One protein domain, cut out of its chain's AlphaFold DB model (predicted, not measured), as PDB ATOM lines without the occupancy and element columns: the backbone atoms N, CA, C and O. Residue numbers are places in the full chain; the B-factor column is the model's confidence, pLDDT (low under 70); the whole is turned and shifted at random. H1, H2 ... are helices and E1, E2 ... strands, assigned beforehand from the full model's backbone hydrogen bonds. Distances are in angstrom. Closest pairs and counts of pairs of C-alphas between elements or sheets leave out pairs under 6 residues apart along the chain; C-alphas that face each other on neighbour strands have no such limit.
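What this domain is: This is residues 365 to 467 of the 809 residues of the protein "Transglutaminase domain-containing protein" of Firmicutes bacterium CAG:552 (UniProt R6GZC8). A curled antiparallel sheet of four strands, with long E2 and E4 inside it, has helices H2 and H3 packed on it and touching each other at a steep angle. Short H1 grazes the sheet near one end of E2, and the E1-E2 hairpin makes the other end. The printed part has 103 residues, in the order H1 H2 E1 E2 H3 E3 E4; the sheet order is E1 E2 E4 E3 and the class is mixed. It is compact, with a radius of gyration of the C-alphas of 13.2 A and spans of 37 by 30 by 23 A.

Where its parts are: H1, residues 365 to 368, begins at C-alpha 365 (107.404, 38.255, 17.852). H2 is residues 381 to 393, 18.3 A long, and E1 is 400 to 403. E2, 406 to 417, is 32.7 A long and bends by 52 degrees at residue 409. H3 is 427 to 437, 15.2 A, and E3 is 445 to 449. E4, 459 to 466, 23.0 A, ends at C-alpha 466 (102.093, 13.963, 32.529).

How they stand to each other: N 401 and O 408 of hairpin E1-E2 are 3.0 A apart, N 466 and O 409 of E4 and E2 2.8 A, and N 446 and O 465 of hairpin E3-E4 2.9 A. H3 lies over E4, 8.8 A over the sheet, and the two layers are H3 and the sheet. E2, H3, E3 form a split strand-helix-strand unit, two strands running the same way with E4 between them, its crossover right-handed. H2 touches H3, closest at the C-alphas of Phe 385 and Ala 434, 4.7 A, at a steep tilt of 67 degrees, only just short of perpendicular. Every O i to N i+4 pair in H2 and H3 is within hydrogen-bond range; H1 is too short for one.

The domain as a whole: The printed part has no cut. The link H1 to H2 is long. Residues 397 to 407 and 442 to 455 are under pLDDT 70.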
ATOM      1  N   ASP A 365     106.806  38.806  16.636       94.62
ATOM      2  CA  ASP A 365     107.404  38.255  17.852       94.62
ATOM      3  C   ASP A 365     107.371  36.716  17.857       94.62
ATOM      4  O   ASP A 365     108.355  36.083  18.247       94.62
ATOM      5  N   TYR A 366     106.279  36.099  17.393       95.31
ATOM      6  CA  TYR A 366     106.123  34.639  17.376       95.31
ATOM      7  C   TYR A 366     106.837  33.965  16.193       95.31
ATOM      8  O   TYR A 366     107.361  32.869  16.373       95.31
ATOM      9  N   LEU A 367     106.960  34.646  15.048       94.56
ATOM     10  CA  LEU A 367     107.850  34.248  13.948       94.56
ATOM     11  C   LEU A 367     109.326  34.276  14.385       94.56
ATOM     12  O   LEU A 367     110.126  33.406  14.034       94.56
ATOM     13  N   ALA A 368     109.708  35.282  15.179       93.94
ATOM     14  CA  ALA A 368     111.064  35.418  15.706       93.94
ATOM     15  C   ALA A 368     111.375  34.438  16.847       93.94
ATOM     16  O   ALA A 368     112.533  34.042  17.019       93.94
ATOM     17  N   ALA A 369     110.371  34.053  17.637       94.19
ATOM     18  CA  ALA A 369     110.508  33.048  18.678       94.19
ATOM     19  C   ALA A 369     110.669  31.665  18.038       94.19
ATOM     20  O   ALA A 369     109.737  31.140  17.442       94.19
ATOM     21  N   LYS A 370     111.853  31.059  18.166       91.00
ATOM     22  CA  LYS A 370     112.162  29.751  17.569       91.00
ATOM     23  C   LYS A 370     112.198  28.626  18.593       91.00
ATOM     24  O   LYS A 370     112.646  28.817  19.724       91.00
ATOM     25  N   TYR A 371     111.789  27.441  18.155       90.75
ATOM     26  CA  TYR A 371     112.098  26.169  18.803       90.75
ATOM     27  C   TYR A 371     113.025  25.327  17.907       90.75
ATOM     28  O   TYR A 371     113.543  25.818  16.908       90.75
ATOM     29  N   ALA A 372     113.289  24.070  18.280       87.25
ATOM     30  CA  ALA A 372     114.280  23.224  17.610       87.25
ATOM     31  C   ALA A 372     114.074  23.025  16.093       87.25
ATOM     32  O   ALA A 372     115.072  22.898  15.387       87.25
ATOM     33  N   ALA A 373     112.829  22.988  15.603       85.38
ATOM     34  CA  ALA A 373     112.515  22.706  14.194       85.38
ATOM     35  C   ALA A 373     111.598  23.745  13.524       85.38
ATOM     36  O   ALA A 373     111.207  23.549  12.381       85.38
ATOM     37  N   GLY A 374     111.262  24.840  14.209       91.31
ATOM     38  CA  GLY A 374     110.304  25.823  13.705       91.31
ATOM     39  C   GLY A 374     110.205  27.054  14.598       91.31
ATOM     40  O   GLY A 374     111.131  27.366  15.357       91.31
ATOM     41  N   ASN A 375     109.081  27.759  14.520       94.25
ATOM     42  CA  ASN A 375     108.816  28.953  15.315       94.25
ATOM     43  C   ASN A 375     107.446  28.870  16.018       94.25
ATOM     44  O   ASN A 375     106.758  27.862  15.933       94.25
ATOM     45  N   TYR A 376     107.086  29.859  16.832       95.12
ATOM     46  CA  TYR A 376     105.857  29.794  17.634       95.12
ATOM     47  C   TYR A 376     104.620  30.346  16.888       95.12
ATOM     48  O   TYR A 376     103.544  30.442  17.486       95.12
ATOM     49  N   TYR A 377     104.752  30.693  15.606       95.12
ATOM     50  CA  TYR A 377     103.675  31.060  14.690       95.12
ATOM     51  C   TYR A 377     103.220  29.824  13.909       95.12
ATOM     52  O   TYR A 377     103.991  29.245  13.169       95.12
ATOM     53  N   MET A 378     101.970  29.407  14.082       93.50
ATOM     54  CA  MET A 378     101.441  28.200  13.446       93.50
ATOM     55  C   MET A 378     100.699  28.583  12.168       93.50
ATOM     56  O   MET A 378      99.675  29.266  12.238       93.50
ATOM     57  N   THR A 379     101.184  28.141  11.016       92.06
ATOM     58  CA  THR A 379     100.567  28.358   9.699       92.06
ATOM     59  C   THR A 379      99.545  27.289   9.337       92.06
ATOM     60  O   THR A 379      98.624  27.559   8.564       92.06
ATOM     61  N   ASP A 380      99.651  26.099   9.929       90.94
ATOM     62  CA  ASP A 380      98.671  25.032   9.780       90.94
ATOM     63  C   ASP A 380      98.608  24.093  11.000       90.94
ATOM     64  O   ASP A 380      99.336  24.218  11.991       90.94
ATOM     65  N   ARG A 381      97.677  23.133  10.944       89.44
ATOM     66  CA  ARG A 381      97.438  22.183  12.036       89.44
ATOM     67  C   ARG A 381      98.555  21.162  12.232       89.44
ATOM     68  O   ARG A 381      98.721  20.674  13.347       89.44
ATOM     69  N   TYR A 382      99.268  20.789  11.174       91.12
ATOM     70  CA  TYR A 382     100.357  19.821  11.240       91.12
ATOM     71  C   TYR A 382     101.599  20.461  11.848       91.12
ATOM     72  O   TYR A 382     102.248  19.816  12.666       91.12
ATOM     73  N   GLU A 383     101.857  21.736  11.557       92.31
ATOM     74  CA  GLU A 383     102.863  22.518  12.274       92.31
ATOM     75  C   GLU A 383     102.540  22.588  13.774       92.31
ATOM     76  O   GLU A 383     103.400  22.318  14.613       92.31
ATOM     77  N   PHE A 384     101.274  22.834  14.134       91.81
ATOM     78  CA  PHE A 384     100.848  22.778  15.536       91.81
ATOM     79  C   PHE A 384     101.051  21.388  16.162       91.81
ATOM     80  O   PHE A 384     101.480  21.275  17.315       91.81
ATOM     81  N   PHE A 385     100.764  20.310  15.428       91.50
ATOM     82  CA  PHE A 385     101.000  18.943  15.899       91.50
ATOM     83  C   PHE A 385     102.493  18.650  16.094       91.50
ATOM     84  O   PHE A 385     102.861  18.035  17.102       91.50
ATOM     85  N   ASP A 386     103.351  19.124  15.190       92.12
ATOM     86  CA  ASP A 386     104.804  19.002  15.306       92.12
ATOM     87  C   ASP A 386     105.336  19.775  16.518       92.12
ATOM     88  O   ASP A 386     106.086  19.226  17.331       92.12
ATOM     89  N   PHE A 387     104.841  20.998  16.727       93.44
ATOM     90  CA  PHE A 387     105.146  21.804  17.905       93.44
ATOM     91  C   PHE A 387     104.745  21.101  19.209       93.44
ATOM     92  O   PHE A 387     105.522  21.062  20.169       93.44
ATOM     93  N   VAL A 388     103.544  20.514  19.271       91.81
ATOM     94  CA  VAL A 388     103.112  19.753  20.453       91.81
ATOM     95  C   VAL A 388     104.018  18.538  20.673       91.81
ATOM     96  O   VAL A 388     104.395  18.257  21.812       91.81
ATOM     97  N   SER A 389     104.430  17.854  19.605       92.19
ATOM     98  CA  SER A 389     105.415  16.772  19.686       92.19
ATOM     99  C   SER A 389     106.754  17.255  20.256       92.19
ATOM    100  O   SER A 389     107.288  16.625  21.173       92.19
ATOM    101  N   TYR A 390     107.243  18.417  19.810       92.81
ATOM    102  CA  TYR A 390     108.451  19.054  20.337       92.81
ATOM    103  C   TYR A 390     108.352  19.322  21.841       92.81
ATOM    104  O   TYR A 390     109.194  18.853  22.604       92.81
ATOM    105  N   ILE A 391     107.329  20.042  22.309       89.81
ATOM    106  CA  ILE A 391     107.237  20.399  23.736       89.81
ATOM    107  C   ILE A 391     107.027  19.172  24.628       89.81
ATOM    108  O   ILE A 391     107.433  19.196  25.788       89.81
ATOM    109  N   VAL A 392     106.422  18.096  24.105       89.69
ATOM    110  CA  VAL A 392     106.329  16.815  24.810       89.69
ATOM    111  C   VAL A 392     107.715  16.179  24.899       89.69
ATOM    112  O   VAL A 392     108.123  15.805  25.999       89.69
ATOM    113  N   ALA A 393     108.464  16.099  23.796       90.50
ATOM    114  CA  ALA A 393     109.801  15.505  23.758       90.50
ATOM    115  C   ALA A 393     110.852  16.312  24.545       90.50
ATOM    116  O   ALA A 393     111.737  15.722  25.152       90.50
ATOM    117  N   PHE A 394     110.732  17.639  24.601       89.94
ATOM    118  CA  PHE A 394     111.673  18.547  25.273       89.94
ATOM    119  C   PHE A 394     111.160  19.061  26.625       89.94
ATOM    120  O   PHE A 394     111.720  20.001  27.199       89.94
ATOM    121  N   ARG A 395     110.109  18.443  27.183       85.62
ATOM    122  CA  ARG A 395     109.559  18.853  28.483       85.62
ATOM    123  C   ARG A 395     110.622  18.783  29.596       85.62
ATOM    124  O   ARG A 395     111.402  17.826  29.650       85.62
ATOM    125  N   PRO A 396     110.693  19.769  30.501       76.12
ATOM    126  CA  PRO A 396     111.621  19.734  31.630       76.12
ATOM    127  C   PRO A 396     111.215  18.680  32.682       76.12
ATOM    128  O   PRO A 396     110.033  18.533  32.983       76.12
ATOM    129  N   ASN A 397     112.208  18.007  33.286       66.38
ATOM    130  CA  ASN A 397     112.033  17.146  34.467       66.38
ATOM    131  C   ASN A 397     112.664  17.844  35.700       66.38
ATOM    132  O   ASN A 397     113.845  18.195  35.626       66.38
ATOM    133  N   PRO A 398     111.960  18.008  36.833       57.75
ATOM    134  CA  PRO A 398     110.517  18.144  36.952       57.75
ATOM    135  C   PRO A 398     110.110  19.632  36.926       57.75
ATOM    136  O   PRO A 398     110.733  20.481  37.561       57.75
ATOM    137  N   VAL A 399     109.020  19.968  36.236       54.72
ATOM    138  CA  VAL A 399     108.201  21.139  36.599       54.72
ATOM    139  C   VAL A 399     106.914  20.578  37.171       54.72
ATOM    140  O   VAL A 399     106.028  20.135  36.439       54.72
ATOM    141  N   GLU A 400     106.861  20.504  38.495       60.41
ATOM    142  CA  GLU A 400     105.780  19.833  39.198       60.41
ATOM    143  C   GLU A 400     104.561  20.751  39.338       60.41
ATOM    144  O   GLU A 400     104.662  21.871  39.841       60.41
ATOM    145  N   ARG A 401     103.385  20.263  38.939       61.19
ATOM    146  CA  ARG A 401     102.103  20.899  39.266       61.19
ATOM    147  C   ARG A 401     101.323  20.009  40.218       61.19
ATOM    148  O   ARG A 401     101.189  18.809  39.980       61.19
ATOM    149  N   GLU A 402     100.767  20.597  41.274       55.84
ATOM    150  CA  GLU A 402      99.847  19.882  42.154       55.84
ATOM    151  C   GLU A 402      98.517  19.642  41.421       55.84
ATOM    152  O   GLU A 402      97.779  20.575  41.095       55.84
ATOM    153  N   TYR A 403      98.200  18.376  41.151       55.56
ATOM    154  CA  TYR A 403      96.913  17.948  40.613       55.56
ATOM    155  C   TYR A 403      96.360  16.803  41.460       55.56
ATOM    156  O   TYR A 403      97.007  15.770  41.631       55.56
ATOM    157  N   LYS A 404      95.151  16.982  42.014       55.69
ATOM    158  CA  LYS A 404      94.520  16.026  42.949       55.69
ATOM    159  C   LYS A 404      95.481  15.571  44.069       55.69
ATOM    160  O   LYS A 404      95.580  14.376  44.347       55.69
ATOM    161  N   SER A 405      96.196  16.520  44.680       53.75
ATOM    162  CA  SER A 405      97.107  16.273  45.815       53.75
ATOM    163  C   SER A 405      98.352  15.428  45.485       53.75
ATOM    164  O   SER A 405      98.945  14.828  46.382       53.75
ATOM    165  N   LYS A 406      98.742  15.346  44.204       58.06
ATOM    166  CA  LYS A 406      99.975  14.700  43.722       58.06
ATOM    167  C   LYS A 406     100.723  15.634  42.766       58.06
ATOM    168  O   LYS A 406     100.089  16.397  42.040       58.06
ATOM    169  N   LEU A 407     102.050  15.567  42.783       65.25
ATOM    170  CA  LEU A 407     102.942  16.337  41.914       65.25
ATOM    171  C   LEU A 407     103.201  15.539  40.634       65.25
ATOM    172  O   LEU A 407     103.564  14.365  40.700       65.25
ATOM    173  N   TYR A 408     102.957  16.168  39.487       71.62
ATOM    174  CA  TYR A 408     103.135  15.570  38.163       71.62
ATOM    175  C   TYR A 408     103.998  16.481  37.284       71.62
ATOM    176  O   TYR A 408     103.808  17.704  37.351       71.62
ATOM    177  N   PRO A 409     104.887  15.928  36.436       76.50
ATOM    178  CA  PRO A 409     105.582  16.704  35.417       76.50
ATOM    179  C   PRO A 409     104.595  17.463  34.529       76.50
ATOM    180  O   PRO A 409     103.503  16.976  34.225       76.50
ATOM    181  N   SER A 410     104.967  18.664  34.094       79.12
ATOM    182  CA  SER A 410     104.129  19.497  33.236       79.12
ATOM    183  C   SER A 410     104.950  20.371  32.296       79.12
ATOM    184  O   SER A 410     106.099  20.708  32.577       79.12
ATOM    185  N   CYS A 411     104.352  20.744  31.167       82.62
ATOM    186  CA  CYS A 411     104.890  21.764  30.275       82.62
ATOM    187  C   CYS A 411     103.771  22.712  29.843       82.62
ATOM    188  O   CYS A 411     102.629  22.294  29.634       82.62
ATOM    189  N   SER A 412     104.103  23.991  29.709       84.88
ATOM    190  CA  SER A 412     103.185  25.030  29.249       84.88
ATOM    191  C   SER A 412     103.771  25.707  28.023       84.88
ATOM    192  O   SER A 412     104.981  25.920  27.949       84.88
ATOM    193  N   ALA A 413     102.906  26.056  27.085       88.56
ATOM    194  CA  ALA A 413     103.279  26.767  25.879       88.56
ATOM    195  C   ALA A 413     102.208  27.795  25.526       88.56
ATOM    196  O   ALA A 413     101.028  27.602  25.835       88.56
ATOM    197  N   THR A 414     102.641  28.857  24.857       90.31
ATOM    198  CA  THR A 414     101.767  29.797  24.162       90.31
ATOM    199  C   THR A 414     102.238  29.880  22.722       90.31
ATOM    200  O   THR A 414     103.417  30.133  22.508       90.31
ATOM    201  N   VAL A 415     101.341  29.674  21.761       92.25
ATOM    202  CA  VAL A 415     101.608  29.822  20.318       92.25
ATOM    203  C   VAL A 415     100.655  30.837  19.700       92.25
ATOM    204  O   VAL A 415      99.597  31.121  20.271       92.25
ATOM    205  N   TYR A 416     101.024  31.378  18.543       92.44
ATOM    206  CA  TYR A 416     100.172  32.243  17.736       92.44
ATOM    207  C   TYR A 416      99.548  31.433  16.601       92.44
ATOM    208  O   TYR A 416     100.260  30.738  15.884       92.44
ATOM    209  N   MET A 417      98.233  31.525  16.422       90.62
ATOM    210  CA  MET A 417      97.532  30.833  15.340       90.62
ATOM    211  C   MET A 417      97.435  31.745  14.120       90.62
ATOM    212  O   MET A 417      96.601  32.648  14.073       90.62
ATOM    213  N   GLY A 418      98.279  31.496  13.122       89.88
ATOM    214  CA  GLY A 418      98.241  32.143  11.809       89.88
ATOM    215  C   GLY A 418      97.175  31.583  10.866       89.88
ATOM    216  O   GLY A 418      97.084  32.024   9.725       89.88
ATOM    217  N   TYR A 419      96.368  30.623  11.325       88.12
ATOM    218  CA  TYR A 419      95.303  29.997  10.549       88.12
ATOM    219  C   TYR A 419      94.046  29.765  11.393       88.12
ATOM    220  O   TYR A 419      94.088  29.728  12.626       88.12
ATOM    221  N   THR A 420      92.910  29.584  10.717       83.00
ATOM    222  CA  THR A 420      91.650  29.193  11.358       83.00
ATOM    223  C   THR A 420      91.498  27.672  11.330       83.00
ATOM    224  O   THR A 420      91.417  27.072  10.256       83.00
ATOM    225  N   GLU A 421      91.394  27.036  12.500       80.81
ATOM    226  CA  GLU A 421      91.055  25.613  12.591       80.81
ATOM    227  C   GLU A 421      89.573  25.416  12.242       80.81
ATOM    228  O   GLU A 421      88.677  25.915  12.920       80.81
ATOM    229  N   THR A 422      89.305  24.700  11.151       73.38
ATOM    230  CA  THR A 422      87.944  24.557  10.602       73.38
ATOM    231  C   THR A 422      87.186  23.360  11.169       73.38
ATOM    232  O   THR A 422      85.975  23.238  10.960       73.38
ATOM    233  N   THR A 423      87.861  22.467  11.901       71.19
ATOM    234  CA  THR A 423      87.181  21.357  12.571       71.19
ATOM    235  C   THR A 423      86.352  21.859  13.756       71.19
ATOM    236  O   THR A 423      86.800  22.656  14.573       71.19
ATOM    237  N   ALA A 424      85.111  21.375  13.872       71.56
ATOM    238  CA  ALA A 424      84.187  21.741  14.950       71.56
ATOM    239  C   ALA A 424      84.553  21.053  16.285       71.56
ATOM    240  O   ALA A 424      83.770  20.288  16.855       71.56
ATOM    241  N   ILE A 425      85.768  21.296  16.773       76.12
ATOM    242  CA  ILE A 425      86.314  20.759  18.019       76.12
ATOM    243  C   ILE A 425      86.668  21.901  18.971       76.12
ATOM    244  O   ILE A 425      86.976  23.013  18.559       76.12
ATOM    245  N   SER A 426      86.611  21.639  20.277       79.38
ATOM    246  CA  SER A 426      87.094  22.617  21.248       79.38
ATOM    247  C   SER A 426      88.620  22.667  21.235       79.38
ATOM    248  O   SER A 426      89.278  21.654  20.994       79.38
ATOM    249  N   ALA A 427      89.180  23.811  21.619       78.94
ATOM    250  CA  ALA A 427      90.621  23.991  21.771       78.94
ATOM    251  C   ALA A 427      91.275  22.916  22.664       78.94
ATOM    252  O   ALA A 427      92.368  22.437  22.380       78.94
ATOM    253  N   ALA A 428      90.551  22.432  23.682       80.75
ATOM    254  CA  ALA A 428      91.003  21.334  24.540       80.75
ATOM    255  C   ALA A 428      91.117  20.006  23.807       80.75
ATOM    256  O   ALA A 428      92.109  19.304  23.977       80.75
ATOM    257  N   LYS A 429      90.123  19.678  22.979       83.38
ATOM    258  CA  LYS A 429      90.146  18.456  22.178       83.38
ATOM    259  C   LYS A 429      91.211  18.518  21.091       83.38
ATOM    260  O   LYS A 429      91.817  17.493  20.815       83.38
ATOM    261  N   PHE A 430      91.464  19.693  20.519       85.50
ATOM    262  CA  PHE A 430      92.516  19.868  19.521       85.50
ATOM    263  C   PHE A 430      93.915  19.677  20.110       85.50
ATOM    264  O   PHE A 430      94.710  18.915  19.570       85.50
ATOM    265  N   VAL A 431      94.192  20.278  21.272       87.25
ATOM    266  CA  VAL A 431      95.445  20.043  22.009       87.25
ATOM    267  C   VAL A 431      95.573  18.571  22.426       87.25
ATOM    268  O   VAL A 431      96.654  17.998  22.336       87.25
ATOM    269  N   GLU A 432      94.481  17.936  22.861       85.75
ATOM    270  CA  GLU A 432      94.469  16.504  23.192       85.75
ATOM    271  C   GLU A 432      94.742  15.622  21.963       85.75
ATOM    272  O   GLU A 432      95.452  14.622  22.068       85.75
ATOM    273  N   GLU A 433      94.211  15.984  20.796       87.25
ATOM    274  CA  GLU A 433      94.491  15.308  19.529       87.25
ATOM    275  C   GLU A 433      95.964  15.461  19.138       87.25
ATOM    276  O   GLU A 433      96.627  14.457  18.892       87.25
ATOM    277  N   ALA A 434      96.498  16.686  19.169       89.56
ATOM    278  CA  ALA A 434      97.908  16.973  18.916       89.56
ATOM    279  C   ALA A 434      98.828  16.169  19.849       89.56
ATOM    280  O   ALA A 434      99.814  15.570  19.427       89.56
ATOM    281  N   PHE A 435      98.458  16.088  21.128       87.75
ATOM    282  CA  PHE A 435      99.167  15.282  22.109       87.75
ATOM    283  C   PHE A 435      99.144  13.791  21.764       87.75
ATOM    284  O   PHE A 435     100.190  13.149  21.784       87.75
ATOM    285  N   LYS A 436      97.978  13.226  21.430       85.56
ATOM    286  CA  LYS A 436      97.869  11.811  21.036       85.56
ATOM    287  C   LYS A 436      98.698  11.514  19.787       85.56
ATOM    288  O   LYS A 436      99.348  10.480  19.728       85.56
ATOM    289  N   ARG A 437      98.722  12.454  18.843       88.06
ATOM    290  CA  ARG A 437      99.506  12.413  17.604       88.06
ATOM    291  C   ARG A 437     101.018  12.552  17.820       88.06
ATOM    292  O   ARG A 437     101.781  12.082  16.984       88.06
ATOM    293  N   SER A 438     101.468  13.125  18.943       86.19
ATOM    294  CA  SER A 438     102.904  13.195  19.272       86.19
ATOM    295  C   SER A 438     103.557  11.818  19.403       86.19
ATOM    296  O   SER A 438     104.765  11.697  19.203       86.19
ATOM    297  N   ASN A 439     102.759  10.788  19.728       79.75
ATOM    298  CA  ASN A 439     103.183   9.395  19.797       79.75
ATOM    299  C   ASN A 439     104.446   9.175  20.662       79.75
ATOM    300  O   ASN A 439     105.253   8.312  20.331       79.75
ATOM    301  N   GLN A 440     104.666   9.939  21.738       79.06
ATOM    302  CA  GLN A 440     105.850   9.795  22.607       79.06
ATOM    303  C   GLN A 440     105.629   8.752  23.722       79.06
ATOM    304  O   GLN A 440     104.495   8.472  24.115       79.06
ATOM    305  N   THR A 441     106.700   8.160  24.269       71.06
ATOM    306  CA  THR A 441     106.555   7.170  25.358       71.06
ATOM    307  C   THR A 441     106.159   7.856  26.665       71.06
ATOM    308  O   THR A 441     106.660   8.926  27.016       71.06
ATOM    309  N   GLY A 442     105.273   7.218  27.439       57.44
ATOM    310  CA  GLY A 442     104.918   7.682  28.787       57.44
ATOM    311  C   GLY A 442     104.055   8.946  28.816       57.44
ATOM    312  O   GLY A 442     103.705   9.463  29.879       57.44
ATOM    313  N   SER A 443     103.626   9.434  27.658       59.34
ATOM    314  CA  SER A 443     102.753  10.588  27.547       59.34
ATOM    315  C   SER A 443     101.301  10.181  27.845       59.34
ATOM    316  O   SER A 443     100.468  10.059  26.953       59.34
ATOM    317  N   ASN A 444     100.969   9.992  29.125       62.06
ATOM    318  CA  ASN A 444      99.578   9.936  29.581       62.06
ATOM    319  C   ASN A 444      99.157  11.322  30.078       62.06
ATOM    320  O   ASN A 444      99.601  11.764  31.140       62.06
ATOM    321  N   LEU A 445      98.319  12.004  29.297       62.88
ATOM    322  CA  LEU A 445      97.810  13.336  29.613       62.88
ATOM    323  C   LEU A 445      96.779  13.267  30.740       62.88
ATOM    324  O   LEU A 445      95.740  12.626  30.594       62.88
ATOM    325  N   SER A 446      97.032  13.951  31.856       56.78
ATOM    326  CA  SER A 446      96.076  13.994  32.970       56.78
ATOM    327  C   SER A 446      95.004  15.074  32.799       56.78
ATOM    328  O   SER A 446      93.889  14.922  33.298       56.78
ATOM    329  N   SER A 447      95.336  16.185  32.136       62.03
ATOM    330  CA  SER A 447      94.419  17.298  31.870       62.03
ATOM    331  C   SER A 447      95.008  18.278  30.861       62.03
ATOM    332  O   SER A 447      96.213  18.527  30.900       62.03
ATOM    333  N   VAL A 448      94.146  18.921  30.069       65.81
ATOM    334  CA  VAL A 448      94.448  20.187  29.384       65.81
ATOM    335  C   VAL A 448      93.705  21.309  30.109       65.81
ATOM    336  O   VAL A 448      92.524  21.162  30.425       65.81
ATOM    337  N   SER A 449      94.373  22.429  30.392       62.47
ATOM    338  CA  SER A 449      93.750  23.602  31.028       62.47
ATOM    339  C   SER A 449      94.126  24.917  30.342       62.47
ATOM    340  O   SER A 449      95.232  25.023  29.817       62.47
ATOM    341  N   SER A 450      93.239  25.916  30.473       53.84
ATOM    342  CA  SER A 450      93.447  27.344  30.150       53.84
ATOM    343  C   SER A 450      93.542  27.706  28.667       53.84
ATOM    344  O   SER A 450      94.511  28.342  28.272       53.84
ATOM    345  N   ILE A 451      92.534  27.355  27.866       62.78
ATOM    346  CA  ILE A 451      92.599  27.484  26.406       62.78
ATOM    347  C   ILE A 451      91.589  28.518  25.899       62.78
ATOM    348  O   ILE A 451      90.414  28.468  26.260       62.78
ATOM    349  N   SER A 452      92.076  29.456  25.094       60.00
ATOM    350  CA  SER A 452      91.328  30.427  24.285       60.00
ATOM    351  C   SER A 452      90.758  29.778  23.012       60.00
ATOM    352  O   SER A 452      91.076  28.633  22.694       60.00
ATOM    353  N   ASP A 453      89.898  30.497  22.287       61.84
ATOM    354  CA  ASP A 453      89.295  30.003  21.042       61.84
ATOM    355  C   ASP A 453      90.344  29.783  19.924       61.84
ATOM    356  O   ASP A 453      91.274  30.578  19.755       61.84
ATOM    357  N   LEU A 454      90.169  28.700  19.152       67.06
ATOM    358  CA  LEU A 454      90.990  28.298  17.994       67.06
ATOM    359  C   LEU A 454      90.647  29.133  16.747       67.06
ATOM    360  O   LEU A 454      90.023  28.636  15.811       67.06
ATOM    361  N   VAL A 455      90.992  30.414  16.743       69.50
ATOM    362  CA  VAL A 455      90.687  31.320  15.626       69.50
ATOM    363  C   VAL A 455      91.974  31.982  15.159       69.50
ATOM    364  O   VAL A 455      92.840  32.285  15.977       69.50
ATOM    365  N   GLU A 456      92.094  32.215  13.854       78.62
ATOM    366  CA  GLU A 456      93.203  32.981  13.291       78.62
ATOM    367  C   GLU A 456      93.376  34.319  14.016       78.62
ATOM    368  O   GLU A 456      92.412  35.011  14.359       78.62
ATOM    369  N   GLY A 457      94.631  34.670  14.274       81.56
ATOM    370  CA  GLY A 457      94.994  35.862  15.020       81.56
ATOM    371  C   GLY A 457      94.865  35.722  16.538       81.56
ATOM    372  O   GLY A 457      95.040  36.712  17.254       81.56
ATOM    373  N   SER A 458      94.563  34.524  17.053       82.88
ATOM    374  CA  SER A 458      94.506  34.254  18.490       82.88
ATOM    375  C   SER A 458      95.813  33.660  19.021       82.88
ATOM    376  O   SER A 458      96.569  32.979  18.327       82.88
ATOM    377  N   LYS A 459      96.082  33.924  20.302       86.69
ATOM    378  CA  LYS A 459      97.129  33.237  21.064       86.69
ATOM    379  C   LYS A 459      96.495  32.062  21.772       86.69
ATOM    380  O   LYS A 459      95.503  32.262  22.475       86.69
ATOM    381  N   ILE A 460      97.097  30.887  21.664       83.75
ATOM    382  CA  ILE A 460      96.660  29.697  22.391       83.75
ATOM    383  C   ILE A 460      97.685  29.375  23.451       83.75
ATOM    384  O   ILE A 460      98.801  28.966  23.148       83.75
ATOM    385  N   SER A 461      97.270  29.530  24.704       85.81
ATOM    386  CA  SER A 461      98.006  29.030  25.855       85.81
ATOM    387  C   SER A 461      97.445  27.678  26.260       85.81
ATOM    388  O   SER A 461      96.233  27.479  26.282       85.81
ATOM    389  N   PHE A 462      98.313  26.741  26.606       84.81
ATOM    390  CA  PHE A 462      97.883  25.462  27.151       84.81
ATOM    391  C   PHE A 462      98.943  24.889  28.083       84.81
ATOM    392  O   PHE A 462     100.105  25.294  28.096       84.81
ATOM    393  N   THR A 463      98.518  23.962  28.935       83.62
ATOM    394  CA  THR A 463      99.400  23.216  29.833       83.62
ATOM    395  C   THR A 463      99.073  21.741  29.726       83.62
ATOM    396  O   THR A 463      97.910  21.361  29.871       83.62
ATOM    397  N   LEU A 464     100.106  20.939  29.500       83.50
ATOM    398  CA  LEU A 464     100.056  19.485  29.515       83.50
ATOM    399  C   LEU A 464     100.630  19.004  30.846       83.50
ATOM    400  O   LEU A 464     101.627  19.533  31.335       83.50
ATOM    401  N   THR A 465      99.984  18.021  31.459       79.19
ATOM    402  CA  THR A 465     100.438  17.399  32.708       79.19
ATOM    403  C   THR A 465     100.536  15.894  32.490       79.19
ATOM    404  O   THR A 465      99.623  15.290  31.924       79.19
ATOM    405  N   PHE A 466     101.663  15.311  32.891       78.94
ATOM    406  CA  PHE A 466     102.093  13.963  32.529       78.94
ATOM    407  C   PHE A 466     102.136  13.064  33.757       78.94
ATOM    408  O   PHE A 466     102.530  13.485  34.839       78.94
ATOM    409  N   ILE A 467     101.777  11.794  33.590       73.38
ATOM    410  CA  ILE A 467     101.824  10.818  34.690       73.38
ATOM    411  C   ILE A 467     103.241  10.241  34.886       73.38
ATOM    412  O   ILE A 467     103.531   9.682  35.946       73.38
TER     413      ILE A 467